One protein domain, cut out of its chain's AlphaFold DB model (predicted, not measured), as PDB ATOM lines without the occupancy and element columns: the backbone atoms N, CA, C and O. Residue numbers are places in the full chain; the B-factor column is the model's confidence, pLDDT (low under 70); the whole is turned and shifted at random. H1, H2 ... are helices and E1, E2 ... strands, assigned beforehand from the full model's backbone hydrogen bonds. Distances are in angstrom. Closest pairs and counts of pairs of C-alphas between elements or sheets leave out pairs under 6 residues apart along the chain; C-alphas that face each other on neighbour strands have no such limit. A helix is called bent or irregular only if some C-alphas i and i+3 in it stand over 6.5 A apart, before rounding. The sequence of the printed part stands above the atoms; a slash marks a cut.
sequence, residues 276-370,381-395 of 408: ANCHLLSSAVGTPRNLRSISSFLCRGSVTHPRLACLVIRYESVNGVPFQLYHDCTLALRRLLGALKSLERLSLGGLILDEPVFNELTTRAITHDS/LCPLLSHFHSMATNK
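AT A GLANCE: This is residues 276 to 370 and 381 to 395 of the 408 residues of an uncharacterized protein of Schizopora paradoxa (UniProt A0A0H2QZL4). A wall of four parallel strands has its helices over one face, while the other face is bare: H3 lies over the edge strand E4, H1 grazes the sheet, and the long H2 stands farther out between H1 and H3. H1 and H2 are side by side, while H3 is set off from them. The printed part has 110 residues, with three named helices and four named strands that follow each other along the chain as E1, H1, E2, H2, E3, H3, E4; the sheet order is E1, E2, E3, E4, all parallel, and the class is mixed, helices and strands. It is compact, with a radius of gyration of the C-alphas of 13.4 A and spans of 38 by 31 by 20 A.

IN THESE COORDINATES: E1, residues 277 to 282, begins at C-alpha 277, (318.666, 181.518, 284.538), and is 16.4 A long. H1, residues 288 to 300, measures 18.3 A. E2, residues 310 to 315, measures 16.5 A. H2, residues 323 to 339, measures 25.3 A and is irregular: C-alphas 324 and 327 are 7.3 A apart. E3, residues 345 to 349, measures 13.4 A. H3, residues 355 to 367, measures 18.0 A. E4, residues 387 to 391, measures 13.4 A and ends at C-alpha 391, (317.118, 194.041, 270.509).

HOW THE PARTS SIT: E1 and E2 are parallel at 2 degrees, with N 280 and O 312 at 2.8 A, within hydrogen-bond range. E2 and E3 are parallel at 3 degrees, with N 313 and O 347 at 2.9 A. E3 and E4 are parallel at 3 degrees, with N 391 and O 348 at 2.8 A. E1, H1, E2 and E2, H2, E3 are strand-helix-strand units, two parallel neighbour strands with a helix between, each with a right-handed crossover. H1 is only just on the sheet, with 5 pairs of C-alphas within 10 A, and only grazes it with residues 291 to 298. H1 and H2 touch, the closest C-alphas being those of Pro 288 and Cys 329, 4.6 A, at a shallow tilt of 11 degrees, the same way. H2 is not on the sheet. H2 and H3 are close but not clearly touching, the closest C-alphas being those of Arg 334 and Val 357, 7.2 A, at a tilt of 36 degrees, only just steep. H3 is on the sheet, over E4, at a height over the sheet of 9.4 A; it runs along the strands, at 21 degrees to E4 on the local plane, which rests on just 6 C-alphas of the sheet. The closest C-alphas of H3 and E4 are those of Ala 365 and His 387, 5.9 A. H1 and H3 are apart. Every O i to N i+4 pair is within hydrogen-bond range in H1; H2 has 11 of 13 and H3 has 7 of 9.

THE WHOLE: The two C-alphas farthest apart are those of Thr 304 and Lys 395, 41.6 A. Residues 371 to 380, in the link from H3 to E4, are not printed, and C-alphas 370 and 381 are 17.4 A apart across this cut. Of the links that are printed whole, none is long. The mean pLDDT of the printed part is 81.8, and it is under 70 in residues 301 to 306, 318 to 321, 364 to 370 and 392 to 395.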
ATOM      1  N   ALA A 276     320.158 180.235 288.308       94.38
ATOM      2  CA  ALA A 276     321.140 180.283 287.224       94.38
ATOM      3  C   ALA A 276     320.607 180.993 285.971       94.38
ATOM      4  O   ALA A 276     321.382 181.628 285.256       94.38
ATOM      5  N   ASN A 277     319.302 180.907 285.702       97.19
ATOM      6  CA  ASN A 277     318.666 181.518 284.538       97.19
ATOM      7  C   ASN A 277     317.467 182.361 284.981       97.19
ATOM      8  O   ASN A 277     316.546 181.843 285.608       97.19
ATOM      9  N   CYS A 278     317.473 183.647 284.636       96.94
ATOM     10  CA  CYS A 278     316.404 184.584 284.967       96.94
ATOM     11  C   CYS A 278     315.881 185.256 283.695       96.94
ATOM     12  O   CYS A 278     316.649 185.860 282.944       96.94
ATOM     13  N   HIS A 279     314.578 185.142 283.453       97.00
ATOM     14  CA  HIS A 279     313.898 185.660 282.274       97.00
ATOM     15  C   HIS A 279     312.755 186.582 282.702       97.00
ATOM     16  O   HIS A 279     311.726 186.128 283.190       97.00
ATOM     17  N   LEU A 280     312.930 187.882 282.498       94.81
ATOM     18  CA  LEU A 280     311.974 188.919 282.869       94.81
ATOM     19  C   LEU A 280     311.435 189.568 281.592       94.81
ATOM     20  O   LEU A 280     312.145 190.324 280.926       94.81
ATOM     21  N   LEU A 281     310.199 189.240 281.227       91.50
ATOM     22  CA  LEU A 281     309.521 189.771 280.047       91.50
ATOM     23  C   LEU A 281     308.350 190.625 280.521       91.50
ATOM     24  O   LEU A 281     307.403 190.109 281.102       91.50
ATOM     25  N   SER A 282     308.419 191.939 280.349       83.81
ATOM     26  CA  SER A 282     307.379 192.804 280.898       83.81
ATOM     27  C   SER A 282     307.333 194.170 280.235       83.81
ATOM     28  O   SER A 282     308.356 194.732 279.857       83.81
ATOM     29  N   SER A 283     306.151 194.768 280.158       78.56
ATOM     30  CA  SER A 283     305.994 196.184 279.813       78.56
ATOM     31  C   SER A 283     306.431 197.132 280.942       78.56
ATOM     32  O   SER A 283     306.465 198.341 280.728       78.56
ATOM     33  N   ALA A 284     306.785 196.612 282.127       71.94
ATOM     34  CA  ALA A 284     307.159 197.383 283.314       71.94
ATOM     35  C   ALA A 284     308.648 197.269 283.706       71.94
ATOM     36  O   ALA A 284     309.160 198.108 284.443       71.94
ATOM     37  N   VAL A 285     309.405 196.287 283.194       75.50
ATOM     38  CA  VAL A 285     310.817 196.060 283.608       75.50
ATOM     39  C   VAL A 285     311.806 197.153 283.187       75.50
ATOM     40  O   VAL A 285     312.951 197.143 283.630       75.50
ATOM     41  N   GLY A 286     311.386 198.096 282.343       70.56
ATOM     42  CA  GLY A 286     312.239 199.137 281.767       70.56
ATOM     43  C   GLY A 286     312.369 200.413 282.594       70.56
ATOM     44  O   GLY A 286     313.040 201.338 282.143       70.56
ATOM     45  N   THR A 287     311.751 200.491 283.778       82.81
ATOM     46  CA  THR A 287     311.880 201.664 284.657       82.81
ATOM     47  C   THR A 287     313.118 201.559 285.564       82.81
ATOM     48  O   THR A 287     313.537 200.450 285.926       82.81
ATOM     49  N   PRO A 288     313.686 202.687 286.038       85.25
ATOM     50  CA  PRO A 288     314.804 202.654 286.983       85.25
ATOM     51  C   PRO A 288     314.451 201.933 288.288       85.25
ATOM     52  O   PRO A 288     315.313 201.312 288.911       85.25
ATOM     53  N   ARG A 289     313.184 202.015 288.714       87.50
ATOM     54  CA  ARG A 289     312.680 201.347 289.917       87.50
ATOM     55  C   ARG A 289     312.726 199.833 289.750       87.50
ATOM     56  O   ARG A 289     313.328 199.167 290.585       87.50
ATOM     57  N   ASN A 290     312.169 199.304 288.662       88.00
ATOM     58  CA  ASN A 290     312.157 197.865 288.404       88.00
ATOM     59  C   ASN A 290     313.572 197.304 288.256       88.00
ATOM     60  O   ASN A 290     313.869 196.266 288.836       88.00
ATOM     61  N   LEU A 291     314.482 198.009 287.574       90.62
ATOM     62  CA  LEU A 291     315.887 197.592 287.480       90.62
ATOM     63  C   LEU A 291     316.565 197.490 288.858       90.62
ATOM     64  O   LEU A 291     317.335 196.558 289.102       90.62
ATOM     65  N   ARG A 292     316.246 198.398 289.793       90.88
ATOM     66  CA  ARG A 292     316.709 198.303 291.188       90.88
ATOM     67  C   ARG A 292     316.069 197.123 291.924       90.88
ATOM     68  O   ARG A 292     316.789 196.419 292.627       90.88
ATOM     69  N   SER A 293     314.770 196.872 291.743       91.38
ATOM     70  CA  SER A 293     314.087 195.700 292.317       91.38
ATOM     71  C   SER A 293     314.712 194.391 291.830       91.38
ATOM     72  O   SER A 293     314.993 193.503 292.631       91.38
ATOM     73  N   ILE A 294     315.007 194.298 290.529       93.00
ATOM     74  CA  ILE A 294     315.684 193.151 289.908       93.00
ATOM     75  C   ILE A 294     317.078 192.972 290.510       93.00
ATOM     76  O   ILE A 294     317.441 191.867 290.906       93.00
ATOM     77  N   SER A 295     317.846 194.058 290.625       91.44
ATOM     78  CA  SER A 295     319.169 194.025 291.255       91.44
ATOM     79  C   SER A 295     319.096 193.531 292.698       91.44
ATOM     80  O   SER A 295     319.847 192.626 293.058       91.44
ATOM     81  N   SER A 296     318.153 194.044 293.492       90.62
ATOM     82  CA  SER A 296     317.916 193.590 294.865       90.62
ATOM     83  C   SER A 296     317.585 192.096 294.915       90.62
ATOM     84  O   SER A 296     318.254 191.346 295.618       90.62
ATOM     85  N   PHE A 297     316.618 191.638 294.113       92.19
ATOM     86  CA  PHE A 297     316.224 190.229 294.024       92.19
ATOM     87  C   PHE A 297     317.407 189.306 293.715       92.19
ATOM     88  O   PHE A 297     317.640 188.336 294.437       92.19
ATOM     89  N   LEU A 298     318.196 189.640 292.693       90.62
ATOM     90  CA  LEU A 298     319.341 188.829 292.277       90.62
ATOM     91  C   LEU A 298     320.484 188.853 293.305       90.62
ATOM     92  O   LEU A 298     321.194 187.861 293.450       90.62
ATOM     93  N   CYS A 299     320.647 189.949 294.055       84.94
ATOM     94  CA  CYS A 299     321.667 190.047 295.102       84.94
ATOM     95  C   CYS A 299     321.249 189.353 296.411       84.94
ATOM     96  O   CYS A 299     322.106 188.781 297.085       84.94
ATOM     97  N   ARG A 300     319.951 189.351 296.765       83.06
ATOM     98  CA  ARG A 300     319.417 188.762 298.014       83.06
ATOM     99  C   ARG A 300     319.756 187.274 298.177       83.06
ATOM    100  O   ARG A 300     319.968 186.825 299.298       83.06
ATOM    101  N   GLY A 301     319.831 186.514 297.083       65.00
ATOM    102  CA  GLY A 301     320.104 185.071 297.111       65.00
ATOM    103  C   GLY A 301     321.585 184.669 297.052       65.00
ATOM    104  O   GLY A 301     321.898 183.498 297.241       65.00
ATOM    105  N   SER A 302     322.511 185.598 296.792       59.88
ATOM    106  CA  SER A 302     323.853 185.264 296.275       59.88
ATOM    107  C   SER A 302     324.940 185.012 297.337       59.88
ATOM    108  O   SER A 302     326.124 184.968 297.017       59.88
ATOM    109  N   VAL A 303     324.582 184.823 298.612       56.00
ATOM    110  CA  VAL A 303     325.578 184.771 299.706       56.00
ATOM    111  C   VAL A 303     326.536 183.566 299.593       56.00
ATOM    112  O   VAL A 303     327.659 183.649 300.087       56.00
ATOM    113  N   THR A 304     326.159 182.472 298.911       50.72
ATOM    114  CA  THR A 304     326.975 181.234 298.859       50.72
ATOM    115  C   THR A 304     326.945 180.445 297.531       50.72
ATOM    116  O   THR A 304     327.222 179.249 297.559       50.72
ATOM    117  N   HIS A 305     326.691 181.096 296.378       50.88
ATOM    118  CA  HIS A 305     326.520 180.501 295.020       50.88
ATOM    119  C   HIS A 305     325.261 179.635 294.865       50.88
ATOM    120  O   HIS A 305     324.856 178.989 295.830       50.88
ATOM    121  N   PRO A 306     324.671 179.503 293.658       55.66
ATOM    122  CA  PRO A 306     325.144 179.798 292.299       55.66
ATOM    123  C   PRO A 306     325.117 181.241 291.802       55.66
ATOM    124  O   PRO A 306     324.534 182.177 292.338       55.66
ATOM    125  N   ARG A 307     325.871 181.351 290.719       80.31
ATOM    126  CA  ARG A 307     326.158 182.510 289.907       80.31
ATOM    127  C   ARG A 307     325.122 182.564 288.793       80.31
ATOM    128  O   ARG A 307     325.043 181.621 288.010       80.31
ATOM    129  N   LEU A 308     324.349 183.643 288.720       92.00
ATOM    130  CA  LEU A 308     323.430 183.860 287.609       92.00
ATOM    131  C   LEU A 308     324.221 183.803 286.291       92.00
ATOM    132  O   LEU A 308     325.078 184.653 286.059       92.00
ATOM    133  N   ALA A 309     323.946 182.801 285.459       94.06
ATOM    134  CA  ALA A 309     324.646 182.553 284.201       94.06
ATOM    135  C   ALA A 309     323.913 183.186 283.013       94.06
ATOM    136  O   ALA A 309     324.548 183.638 282.062       94.06
ATOM    137  N   CYS A 310     322.579 183.241 283.064       96.69
ATOM    138  CA  CYS A 310     321.738 183.798 282.010       96.69
ATOM    139  C   CYS A 310     320.762 184.828 282.574       96.69
ATOM    140  O   CYS A 310     319.999 184.532 283.497       96.69
ATOM    141  N   LEU A 311     320.755 186.017 281.974       96.25
ATOM    142  CA  LEU A 311     319.797 187.077 282.255       96.25
ATOM    143  C   LEU A 311     319.154 187.541 280.950       96.25
ATOM    144  O   LEU A 311     319.835 187.993 280.029       96.25
ATOM    145  N   VAL A 312     317.830 187.463 280.901       96.12
ATOM    146  CA  VAL A 312     317.014 188.029 279.831       96.12
ATOM    147  C   VAL A 312     316.117 189.096 280.438       96.12
ATOM    148  O   VAL A 312     315.296 188.783 281.294       96.12
ATOM    149  N   ILE A 313     316.259 190.343 279.992       93.88
ATOM    150  CA  ILE A 313     315.345 191.437 280.337       93.88
ATOM    151  C   ILE A 313     314.768 191.973 279.038       93.88
ATOM    152  O   ILE A 313     315.489 192.531 278.211       93.88
ATOM    153  N   ARG A 314     313.463 191.803 278.853       91.06
ATOM    154  CA  ARG A 314     312.754 192.270 277.668       91.06
ATOM    155  C   ARG A 314     311.633 193.211 278.076       91.06
ATOM    156  O   ARG A 314     310.677 192.799 278.726       91.06
ATOM    157  N   TYR A 315     311.791 194.465 277.683       85.69
ATOM    158  CA  TYR A 315     310.829 195.532 277.869       85.69
ATOM    159  C   TYR A 315     309.908 195.644 276.653       85.69
ATOM    160  O   TYR A 315     310.365 195.922 275.545       85.69
ATOM    161  N   GLU A 316     308.612 195.433 276.856       79.44
ATOM    162  CA  GLU A 316     307.595 195.497 275.799       79.44
ATOM    163  C   GLU A 316     306.642 196.670 276.058       79.44
ATOM    164  O   GLU A 316     305.517 196.486 276.508       79.44
ATOM    165  N   SER A 317     307.101 197.904 275.834       70.69
ATOM    166  CA  SER A 317     306.238 199.089 275.950       70.69
ATOM    167  C   SER A 317     305.687 199.522 274.604       70.69
ATOM    168  O   SER A 317     306.434 199.689 273.640       70.69
ATOM    169  N   VAL A 318     304.384 199.801 274.583       64.06
ATOM    170  CA  VAL A 318     303.680 200.411 273.446       64.06
ATOM    171  C   VAL A 318     304.200 201.830 273.167       64.06
ATOM    172  O   VAL A 318     304.246 202.254 272.016       64.06
ATOM    173  N   ASN A 319     304.657 202.540 274.205       66.69
ATOM    174  CA  ASN A 319     305.064 203.949 274.135       66.69
ATOM    175  C   ASN A 319     306.586 204.159 274.264       66.69
ATOM    176  O   ASN A 319     307.053 205.297 274.285       66.69
ATOM    177  N   GLY A 320     307.366 203.076 274.356       66.44
ATOM    178  CA  GLY A 320     308.787 203.134 274.706       66.44
ATOM    179  C   GLY A 320     309.032 203.585 276.153       66.44
ATOM    180  O   GLY A 320     308.099 203.737 276.943       66.44
ATOM    181  N   VAL A 321     310.307 203.759 276.517       69.19
ATOM    182  CA  VAL A 321     310.703 204.406 277.779       69.19
ATOM    183  C   VAL A 321     310.731 205.928 277.536       69.19
ATOM    184  O   VAL A 321     311.237 206.356 276.499       69.19
ATOM    185  N   PRO A 322     310.211 206.777 278.440       76.19
ATOM    186  CA  PRO A 322     310.358 208.226 278.313       76.19
ATOM    187  C   PRO A 322     311.835 208.642 278.278       76.19
ATOM    188  O   PRO A 322     312.606 208.233 279.145       76.19
ATOM    189  N   PHE A 323     312.218 209.521 277.342       75.62
ATOM    190  CA  PHE A 323     313.599 210.021 277.196       75.62
ATOM    191  C   PHE A 323     314.214 210.541 278.502       75.62
ATOM    192  O   PHE A 323     315.397 210.348 278.764       75.62
ATOM    193  N   GLN A 324     313.390 211.159 279.347       80.06
ATOM    194  CA  GLN A 324     313.788 211.721 280.638       80.06
ATOM    195  C   GLN A 324     314.309 210.663 281.623       80.06
ATOM    196  O   GLN A 324     315.092 210.991 282.506       80.06
ATOM    197  N   LEU A 325     313.902 209.399 281.471       81.50
ATOM    198  CA  LEU A 325     314.300 208.302 282.355       81.50
ATOM    199  C   LEU A 325     315.519 207.529 281.844       81.50
ATOM    200  O   LEU A 325     316.029 206.676 282.566       81.50
ATOM    201  N   TYR A 326     316.012 207.807 280.631       82.19
ATOM    202  CA  TYR A 326     317.092 207.021 280.024       82.19
ATOM    203  C   TYR A 326     318.355 207.008 280.866       82.19
ATOM    204  O   TYR A 326     318.871 205.933 281.151       82.19
ATOM    205  N   HIS A 327     318.816 208.175 281.316       85.12
ATOM    206  CA  HIS A 327     320.028 208.263 282.123       85.12
ATOM    207  C   HIS A 327     319.917 207.427 283.408       85.12
ATOM    208  O   HIS A 327     320.811 206.642 283.729       85.12
ATOM    209  N   ASP A 328     318.780 207.517 284.100       87.88
ATOM    210  CA  ASP A 328     318.526 206.752 285.320       87.88
ATOM    211  C   ASP A 328     318.413 205.246 285.058       87.88
ATOM    212  O   ASP A 328     318.913 204.442 285.853       87.88
ATOM    213  N   CYS A 329     317.790 204.847 283.944       87.00
ATOM    214  CA  CYS A 329     317.713 203.451 283.519       87.00
ATOM    215  C   CYS A 329     319.104 202.894 283.205       87.00
ATOM    216  O   CYS A 329     319.450 201.819 283.688       87.00
ATOM    217  N   THR A 330     319.921 203.637 282.459       87.56
ATOM    218  CA  THR A 330     321.300 203.268 282.130       87.56
ATOM    219  C   THR A 330     322.143 203.101 283.390       87.56
ATOM    220  O   THR A 330     322.824 202.087 283.544       87.56
ATOM    221  N   LEU A 331     322.061 204.038 284.340       89.62
ATOM    222  CA  LEU A 331     322.771 203.930 285.617       89.62
ATOM    223  C   LEU A 331     322.307 202.722 286.441       89.62
ATOM    224  O   LEU A 331     323.135 202.008 287.011       89.62
ATOM    225  N   ALA A 332     320.996 202.478 286.513       90.75
ATOM    226  CA  ALA A 332     320.444 201.331 287.230       90.75
ATOM    227  C   ALA A 332     320.868 200.003 286.585       90.75
ATOM    228  O   ALA A 332     321.285 199.084 287.292       90.75
ATOM    229  N   LEU A 333     320.838 199.924 285.253       90.69
ATOM    230  CA  LEU A 333     321.295 198.764 284.497       90.69
ATOM    231  C   LEU A 333     322.797 198.533 284.685       90.69
ATOM    232  O   LEU A 333     323.209 197.406 284.942       90.69
ATOM    233  N   ARG A 334     323.620 199.585 284.631       90.81
ATOM    234  CA  ARG A 334     325.066 199.483 284.866       90.81
ATOM    235  C   ARG A 334     325.368 198.918 286.253       90.81
ATOM    236  O   ARG A 334     326.205 198.031 286.379       90.81
ATOM    237  N   ARG A 335     324.657 199.378 287.289       89.75
ATOM    238  CA  ARG A 335     324.785 198.836 288.655       89.75
ATOM    239  C   ARG A 335     324.368 197.371 288.734       89.75
ATOM    240  O   ARG A 335     325.087 196.574 289.329       89.75
ATOM    241  N   LEU A 336     323.245 197.022 288.108       91.69
ATOM    242  CA  LEU A 336     322.769 195.645 288.017       91.69
ATOM    243  C   LEU A 336     323.832 194.741 287.372       91.69
ATOM    244  O   LEU A 336     324.244 193.759 287.979       91.69
ATOM    245  N   LEU A 337     324.318 195.089 286.181       91.00
ATOM    246  CA  LEU A 337     325.313 194.300 285.446       91.00
ATOM    247  C   LEU A 337     326.671 194.257 286.162       91.00
ATOM    248  O   LEU A 337     327.342 193.227 286.161       91.00
ATOM    249  N   GLY A 338     327.057 195.339 286.842       88.81
ATOM    250  CA  GLY A 338     328.270 195.386 287.659       88.81
ATOM    251  C   GLY A 338     328.257 194.378 288.811       88.81
ATOM    252  O   GLY A 338     329.304 193.826 289.145       88.81
ATOM    253  N   ALA A 339     327.081 194.078 289.374       88.31
ATOM    254  CA  ALA A 339     326.922 193.065 290.417       88.31
ATOM    255  C   ALA A 339     326.953 191.623 289.869       88.31
ATOM    256  O   ALA A 339     327.322 190.688 290.579       88.31
ATOM    257  N   LEU A 340     326.613 191.421 288.593       90.12
ATOM    258  CA  LEU A 340     326.482 190.101 287.971       90.12
ATOM    259  C   LEU A 340     327.807 189.619 287.369       90.12
ATOM    260  O   LEU A 340     327.921 189.328 286.180       90.12
ATOM    261  N   LYS A 341     328.833 189.487 288.216       87.69
ATOM    262  CA  LYS A 341     330.205 189.180 287.771       87.69
ATOM    263  C   LYS A 341     330.371 187.832 287.063       87.69
ATOM    264  O   LYS A 341     331.399 187.579 286.450       87.69
ATOM    265  N   SER A 342     329.388 186.949 287.181       89.50
ATOM    266  CA  SER A 342     329.444 185.594 286.630       89.50
ATOM    267  C   SER A 342     328.457 185.344 285.498       89.50
ATOM    268  O   SER A 342     328.230 184.197 285.128       89.50
ATOM    269  N   LEU A 343     327.865 186.415 284.976       92.44
ATOM    270  CA  LEU A 343     326.936 186.340 283.869       92.44
ATOM    271  C   LEU A 343     327.666 185.944 282.585       92.44
ATOM    272  O   LEU A 343     328.616 186.612 282.186       92.44
ATOM    273  N   GLU A 344     327.189 184.886 281.935       93.56
ATOM    274  CA  GLU A 344     327.737 184.365 280.677       93.56
ATOM    275  C   GLU A 344     326.887 184.794 279.478       93.56
ATOM    276  O   GLU A 344     327.399 185.038 278.385       93.56
ATOM    277  N   ARG A 345     325.569 184.903 279.684       95.44
ATOM    278  CA  ARG A 345     324.584 185.215 278.648       95.44
ATOM    279  C   ARG A 345     323.704 186.375 279.086       95.44
ATOM    280  O   ARG A 345     323.028 186.299 280.112       95.44
ATOM    281  N   LEU A 346     323.679 187.424 278.274       95.50
ATOM    282  CA  LEU A 346     322.852 188.606 278.477       95.50
ATOM    283  C   LEU A 346     322.004 188.859 277.233       95.50
ATOM    284  O   LEU A 346     322.537 189.020 276.137       95.50
ATOM    285  N   SER A 347     320.689 188.932 277.417       95.12
ATOM    286  CA  SER A 347     319.753 189.353 276.378       95.12
ATOM    287  C   SER A 347     318.938 190.540 276.870       95.12
ATOM    288  O   SER A 347     318.216 190.436 277.861       95.12
ATOM    289  N   LEU A 348     319.066 191.670 276.183       92.38
ATOM    290  CA  LEU A 348     318.330 192.894 276.475       92.38
ATOM    291  C   LEU A 348     317.411 193.214 275.297       92.38
ATOM    292  O   LEU A 348     317.859 193.275 274.157       92.38
ATOM    293  N   GLY A 349     316.123 193.420 275.546       89.06
ATOM    294  CA  GLY A 349     315.167 193.834 274.517       89.06
ATOM    295  C   GLY A 349     314.370 195.046 274.961       89.06
ATOM    296  O   GLY A 349     313.980 195.115 276.121       89.06
ATOM    297  N   GLY A 350     314.160 196.014 274.066       83.25
ATOM    298  CA  GLY A 350     313.369 197.221 274.351       83.25
ATOM    299  C   GLY A 350     313.979 198.178 275.385       83.25
ATOM    300  O   GLY A 350     313.342 199.154 275.770       83.25
ATOM    301  N   LEU A 351     315.210 197.925 275.830       83.75
ATOM    302  CA  LEU A 351     315.976 198.822 276.688       83.75
ATOM    303  C   LEU A 351     316.921 199.662 275.832       83.75
ATOM    304  O   LEU A 351     317.535 199.153 274.893       83.75
ATOM    305  N   ILE A 352     317.056 200.940 276.178       78.12
ATOM    306  CA  ILE A 352     318.030 201.826 275.544       78.12
ATOM    307  C   ILE A 352     319.331 201.756 276.330       78.12
ATOM    308  O   ILE A 352     319.347 201.915 277.551       78.12
ATOM    309  N   LEU A 353     320.412 201.486 275.608       81.00
ATOM    310  CA  LEU A 353     321.767 201.447 276.133       81.00
ATOM    311  C   LEU A 353     322.482 202.708 275.675       81.00
ATOM    312  O   LEU A 353     322.341 203.102 274.517       81.00
ATOM    313  N   ASP A 354     323.241 203.328 276.571       84.88
ATOM    314  CA  ASP A 354     324.189 204.340 276.138       84.88
ATOM    315  C   ASP A 354     325.349 203.661 275.391       84.88
ATOM    316  O   ASP A 354     325.625 202.464 275.540       84.88
ATOM    317  N   GLU A 355     326.013 204.431 274.537       84.75
ATOM    318  CA  GLU A 355     327.148 203.947 273.756       84.75
ATOM    319  C   GLU A 355     328.279 203.381 274.643       84.75
ATOM    320  O   GLU A 355     328.782 202.304 274.321       84.75
ATOM    321  N   PRO A 356     328.638 203.994 275.794       85.69
ATOM    322  CA  PRO A 356     329.621 203.420 276.710       85.69
ATOM    323  C   PRO A 356     329.271 202.014 277.217       85.69
ATOM    324  O   PRO A 356     330.110 201.119 277.114       85.69
ATOM    325  N   VAL A 357     328.054 201.781 277.733       86.00
ATOM    326  CA  VAL A 357     327.654 200.452 278.237       86.00
ATOM    327  C   VAL A 357     327.572 199.453 277.088       86.00
ATOM    328  O   VAL A 357     328.007 198.311 277.237       86.00
ATOM    329  N   PHE A 358     327.057 199.862 275.927       87.31
ATOM    330  CA  PHE A 358     327.003 198.992 274.754       87.31
ATOM    331  C   PHE A 358     328.402 198.555 274.293       87.31
ATOM    332  O   PHE A 358     328.628 197.364 274.062       87.31
ATOM    333  N   ASN A 359     329.349 199.491 274.203       85.31
ATOM    334  CA  ASN A 359     330.730 199.219 273.801       85.31
ATOM    335  C   ASN A 359     331.448 198.326 274.815       85.31
ATOM    336  O   ASN A 359     332.199 197.430 274.426       85.31
ATOM    337  N   GLU A 360     331.193 198.516 276.110       85.94
ATOM    338  CA  GLU A 360     331.765 197.669 277.153       85.94
ATOM    339  C   GLU A 360     331.261 196.217 277.055       85.94
ATOM    340  O   GLU A 360     332.053 195.278 277.155       85.94
ATOM    341  N   LEU A 361     329.964 196.016 276.801       85.69
ATOM    342  CA  LEU A 361     329.358 194.683 276.689       85.69
ATOM    343  C   LEU A 361     329.725 193.958 275.381       85.69
ATOM    344  O   LEU A 361     329.934 192.744 275.387       85.69
ATOM    345  N   THR A 362     329.809 194.678 274.259       83.62
ATOM    346  CA  THR A 362     330.107 194.100 272.932       83.62
ATOM    347  C   THR A 362     331.576 193.750 272.750       83.62
ATOM    348  O   THR A 362     331.881 192.647 272.295       83.62
ATOM    349  N   THR A 363     332.488 194.653 273.126       75.81
ATOM    350  CA  THR A 363     333.936 194.449 272.954       75.81
ATOM    351  C   THR A 363     334.384 193.141 273.610       75.81
ATOM    352  O   THR A 363     335.158 192.387 273.029       75.81
ATOM    353  N   ARG A 364     333.819 192.805 274.777       66.31
ATOM    354  CA  ARG A 364     334.181 191.595 275.531       66.31
ATOM    355  C   ARG A 364     333.616 190.303 274.977       66.31
ATOM    356  O   ARG A 364     334.324 189.299 274.979       66.31
ATOM    357  N   ALA A 365     332.385 190.336 274.469       62.56
ATOM    358  CA  ALA A 365     331.807 189.185 273.786       62.56
ATOM    359  C   ALA A 365     332.673 188.755 272.582       62.56
ATOM    360  O   ALA A 365     332.699 187.580 272.232       62.56
ATOM    361  N   ILE A 366     333.415 189.697 271.984       62.50
ATOM    362  CA  ILE A 366     334.322 189.455 270.855       62.50
ATOM    363  C   ILE A 366     335.731 189.043 271.327       62.50
ATOM    364  O   ILE A 366     336.338 188.160 270.727       62.50
ATOM    365  N   THR A 367     336.272 189.641 272.397       60.31
ATOM    366  CA  THR A 367     337.670 189.412 272.829       60.31
ATOM    367  C   THR A 367     337.892 188.166 273.690       60.31
ATOM    368  O   THR A 367     339.036 187.882 274.045       60.31
ATOM    369  N   HIS A 368     336.851 187.398 274.023       53.72
ATOM    370  CA  HIS A 368     336.948 186.247 274.934       53.72
ATOM    371  C   HIS A 368     337.817 185.069 274.412       53.72
ATOM    372  O   HIS A 368     338.062 184.114 275.154       53.72
ATOM    373  N   ASP A 369     338.345 185.162 273.185       54.06
ATOM    374  CA  ASP A 369     339.368 184.257 272.628       54.06
ATOM    375  C   ASP A 369     340.817 184.605 273.052       54.06
ATOM    376  O   ASP A 369     341.739 183.817 272.839       54.06
ATOM    377  N   SER A 370     341.049 185.757 273.696       51.62
ATOM    378  CA  SER A 370     342.394 186.250 274.047       51.62
ATOM    379  C   SER A 370     342.650 186.146 275.555       51.62
ATOM    380  O   SER A 370     342.089 186.883 276.359       51.62
ATOM    381  N   LEU A 381     332.005 195.378 283.702       86.62
ATOM    382  CA  LEU A 381     330.641 194.835 283.667       86.62
ATOM    383  C   LEU A 381     330.643 193.400 283.137       86.62
ATOM    384  O   LEU A 381     331.079 193.181 282.014       86.62
ATOM    385  N   CYS A 382     330.130 192.433 283.904       87.38
ATOM    386  CA  CYS A 382     329.996 191.030 283.478       87.38
ATOM    387  C   CYS A 382     331.276 190.444 282.818       87.38
ATOM    388  O   CYS A 382     331.281 190.161 281.620       87.38
ATOM    389  N   PRO A 383     332.384 190.242 283.555       85.25
ATOM    390  CA  PRO A 383     333.665 189.810 282.985       85.25
ATOM    391  C   PRO A 383     333.650 188.416 282.330       85.25
ATOM    392  O   PRO A 383     334.582 188.101 281.600       85.25
ATOM    393  N   LEU A 384     332.629 187.583 282.571       87.81
ATOM    394  CA  LEU A 384     332.480 186.253 281.956       87.81
ATOM    395  C   LEU A 384     331.509 186.230 280.762       87.81
ATOM    396  O   LEU A 384     331.134 185.152 280.300       87.81
ATOM    397  N   LEU A 385     331.071 187.395 280.278       90.50
ATOM    398  CA  LEU A 385     330.063 187.488 279.228       90.50
ATOM    399  C   LEU A 385     330.608 186.965 277.892       90.50
ATOM    400  O   LEU A 385     331.487 187.577 277.288       90.50
ATOM    401  N   SER A 386     330.046 185.857 277.413       89.81
ATOM    402  CA  SER A 386     330.385 185.230 276.130       89.81
ATOM    403  C   SER A 386     329.308 185.449 275.068       89.81
ATOM    404  O   SER A 386     329.598 185.452 273.874       89.81
ATOM    405  N   HIS A 387     328.061 185.680 275.488       91.62
ATOM    406  CA  HIS A 387     326.953 185.949 274.583       91.62
ATOM    407  C   HIS A 387     326.197 187.202 275.003       91.62
ATOM    408  O   HIS A 387     325.540 187.234 276.046       91.62
ATOM    409  N   PHE A 388     326.236 188.209 274.137       91.94
ATOM    410  CA  PHE A 388     325.442 189.417 274.275       91.94
ATOM    411  C   PHE A 388     324.471 189.539 273.104       91.94
ATOM    412  O   PHE A 388     324.871 189.522 271.940       91.94
ATOM    413  N   HIS A 389     323.187 189.663 273.418       90.38
ATOM    414  CA  HIS A 389     322.143 189.963 272.454       90.38
ATOM    415  C   HIS A 389     321.408 191.232 272.882       90.38
ATOM    416  O   HIS A 389     320.967 191.348 274.025       90.38
ATOM    417  N   SER A 390     321.258 192.177 271.958       86.44
ATOM    418  CA  SER A 390     320.478 193.389 272.177       86.44
ATOM    419  C   SER A 390     319.479 193.569 271.042       86.44
ATOM    420  O   SER A 390     319.868 193.751 269.890       86.44
ATOM    421  N   MET A 391     318.187 193.533 271.368       78.88
ATOM    422  CA  MET A 391     317.118 194.041 270.509       78.88
ATOM    423  C   MET A 391     316.904 195.516 270.848       78.88
ATOM    424  O   MET A 391     315.880 195.904 271.418       78.88
ATOM    425  N   ALA A 392     317.918 196.335 270.569       61.53
ATOM    426  CA  ALA A 392     317.808 197.773 270.727       61.53
ATOM    427  C   ALA A 392     316.801 198.312 269.705       61.53
ATOM    428  O   ALA A 392     316.941 198.101 268.498       61.53
ATOM    429  N   THR A 393     315.829 199.095 270.166       53.47
ATOM    430  CA  THR A 393     315.170 200.085 269.314       53.47
ATOM    431  C   THR A 393     316.172 201.201 269.034       53.47
ATOM    432  O   THR A 393     316.071 202.289 269.591       53.47
ATOM    433  N   ASN A 394     317.160 200.943 268.173       42.56
ATOM    434  CA  ASN A 394     317.999 201.985 267.585       42.56
ATOM    435  C   ASN A 394     317.149 202.802 266.599       42.56
ATOM    436  O   ASN A 394     317.362 202.789 265.387       42.56
ATOM    437  N   LYS A 395     316.159 203.542 267.108       43.06
ATOM    438  CA  LYS A 395     315.687 204.738 266.420       43.06
ATOM    439  C   LYS A 395     316.753 205.797 266.665       43.06
ATOM    440  O   LYS A 395     316.750 206.445 267.703       43.06
TER     441      LYS A 395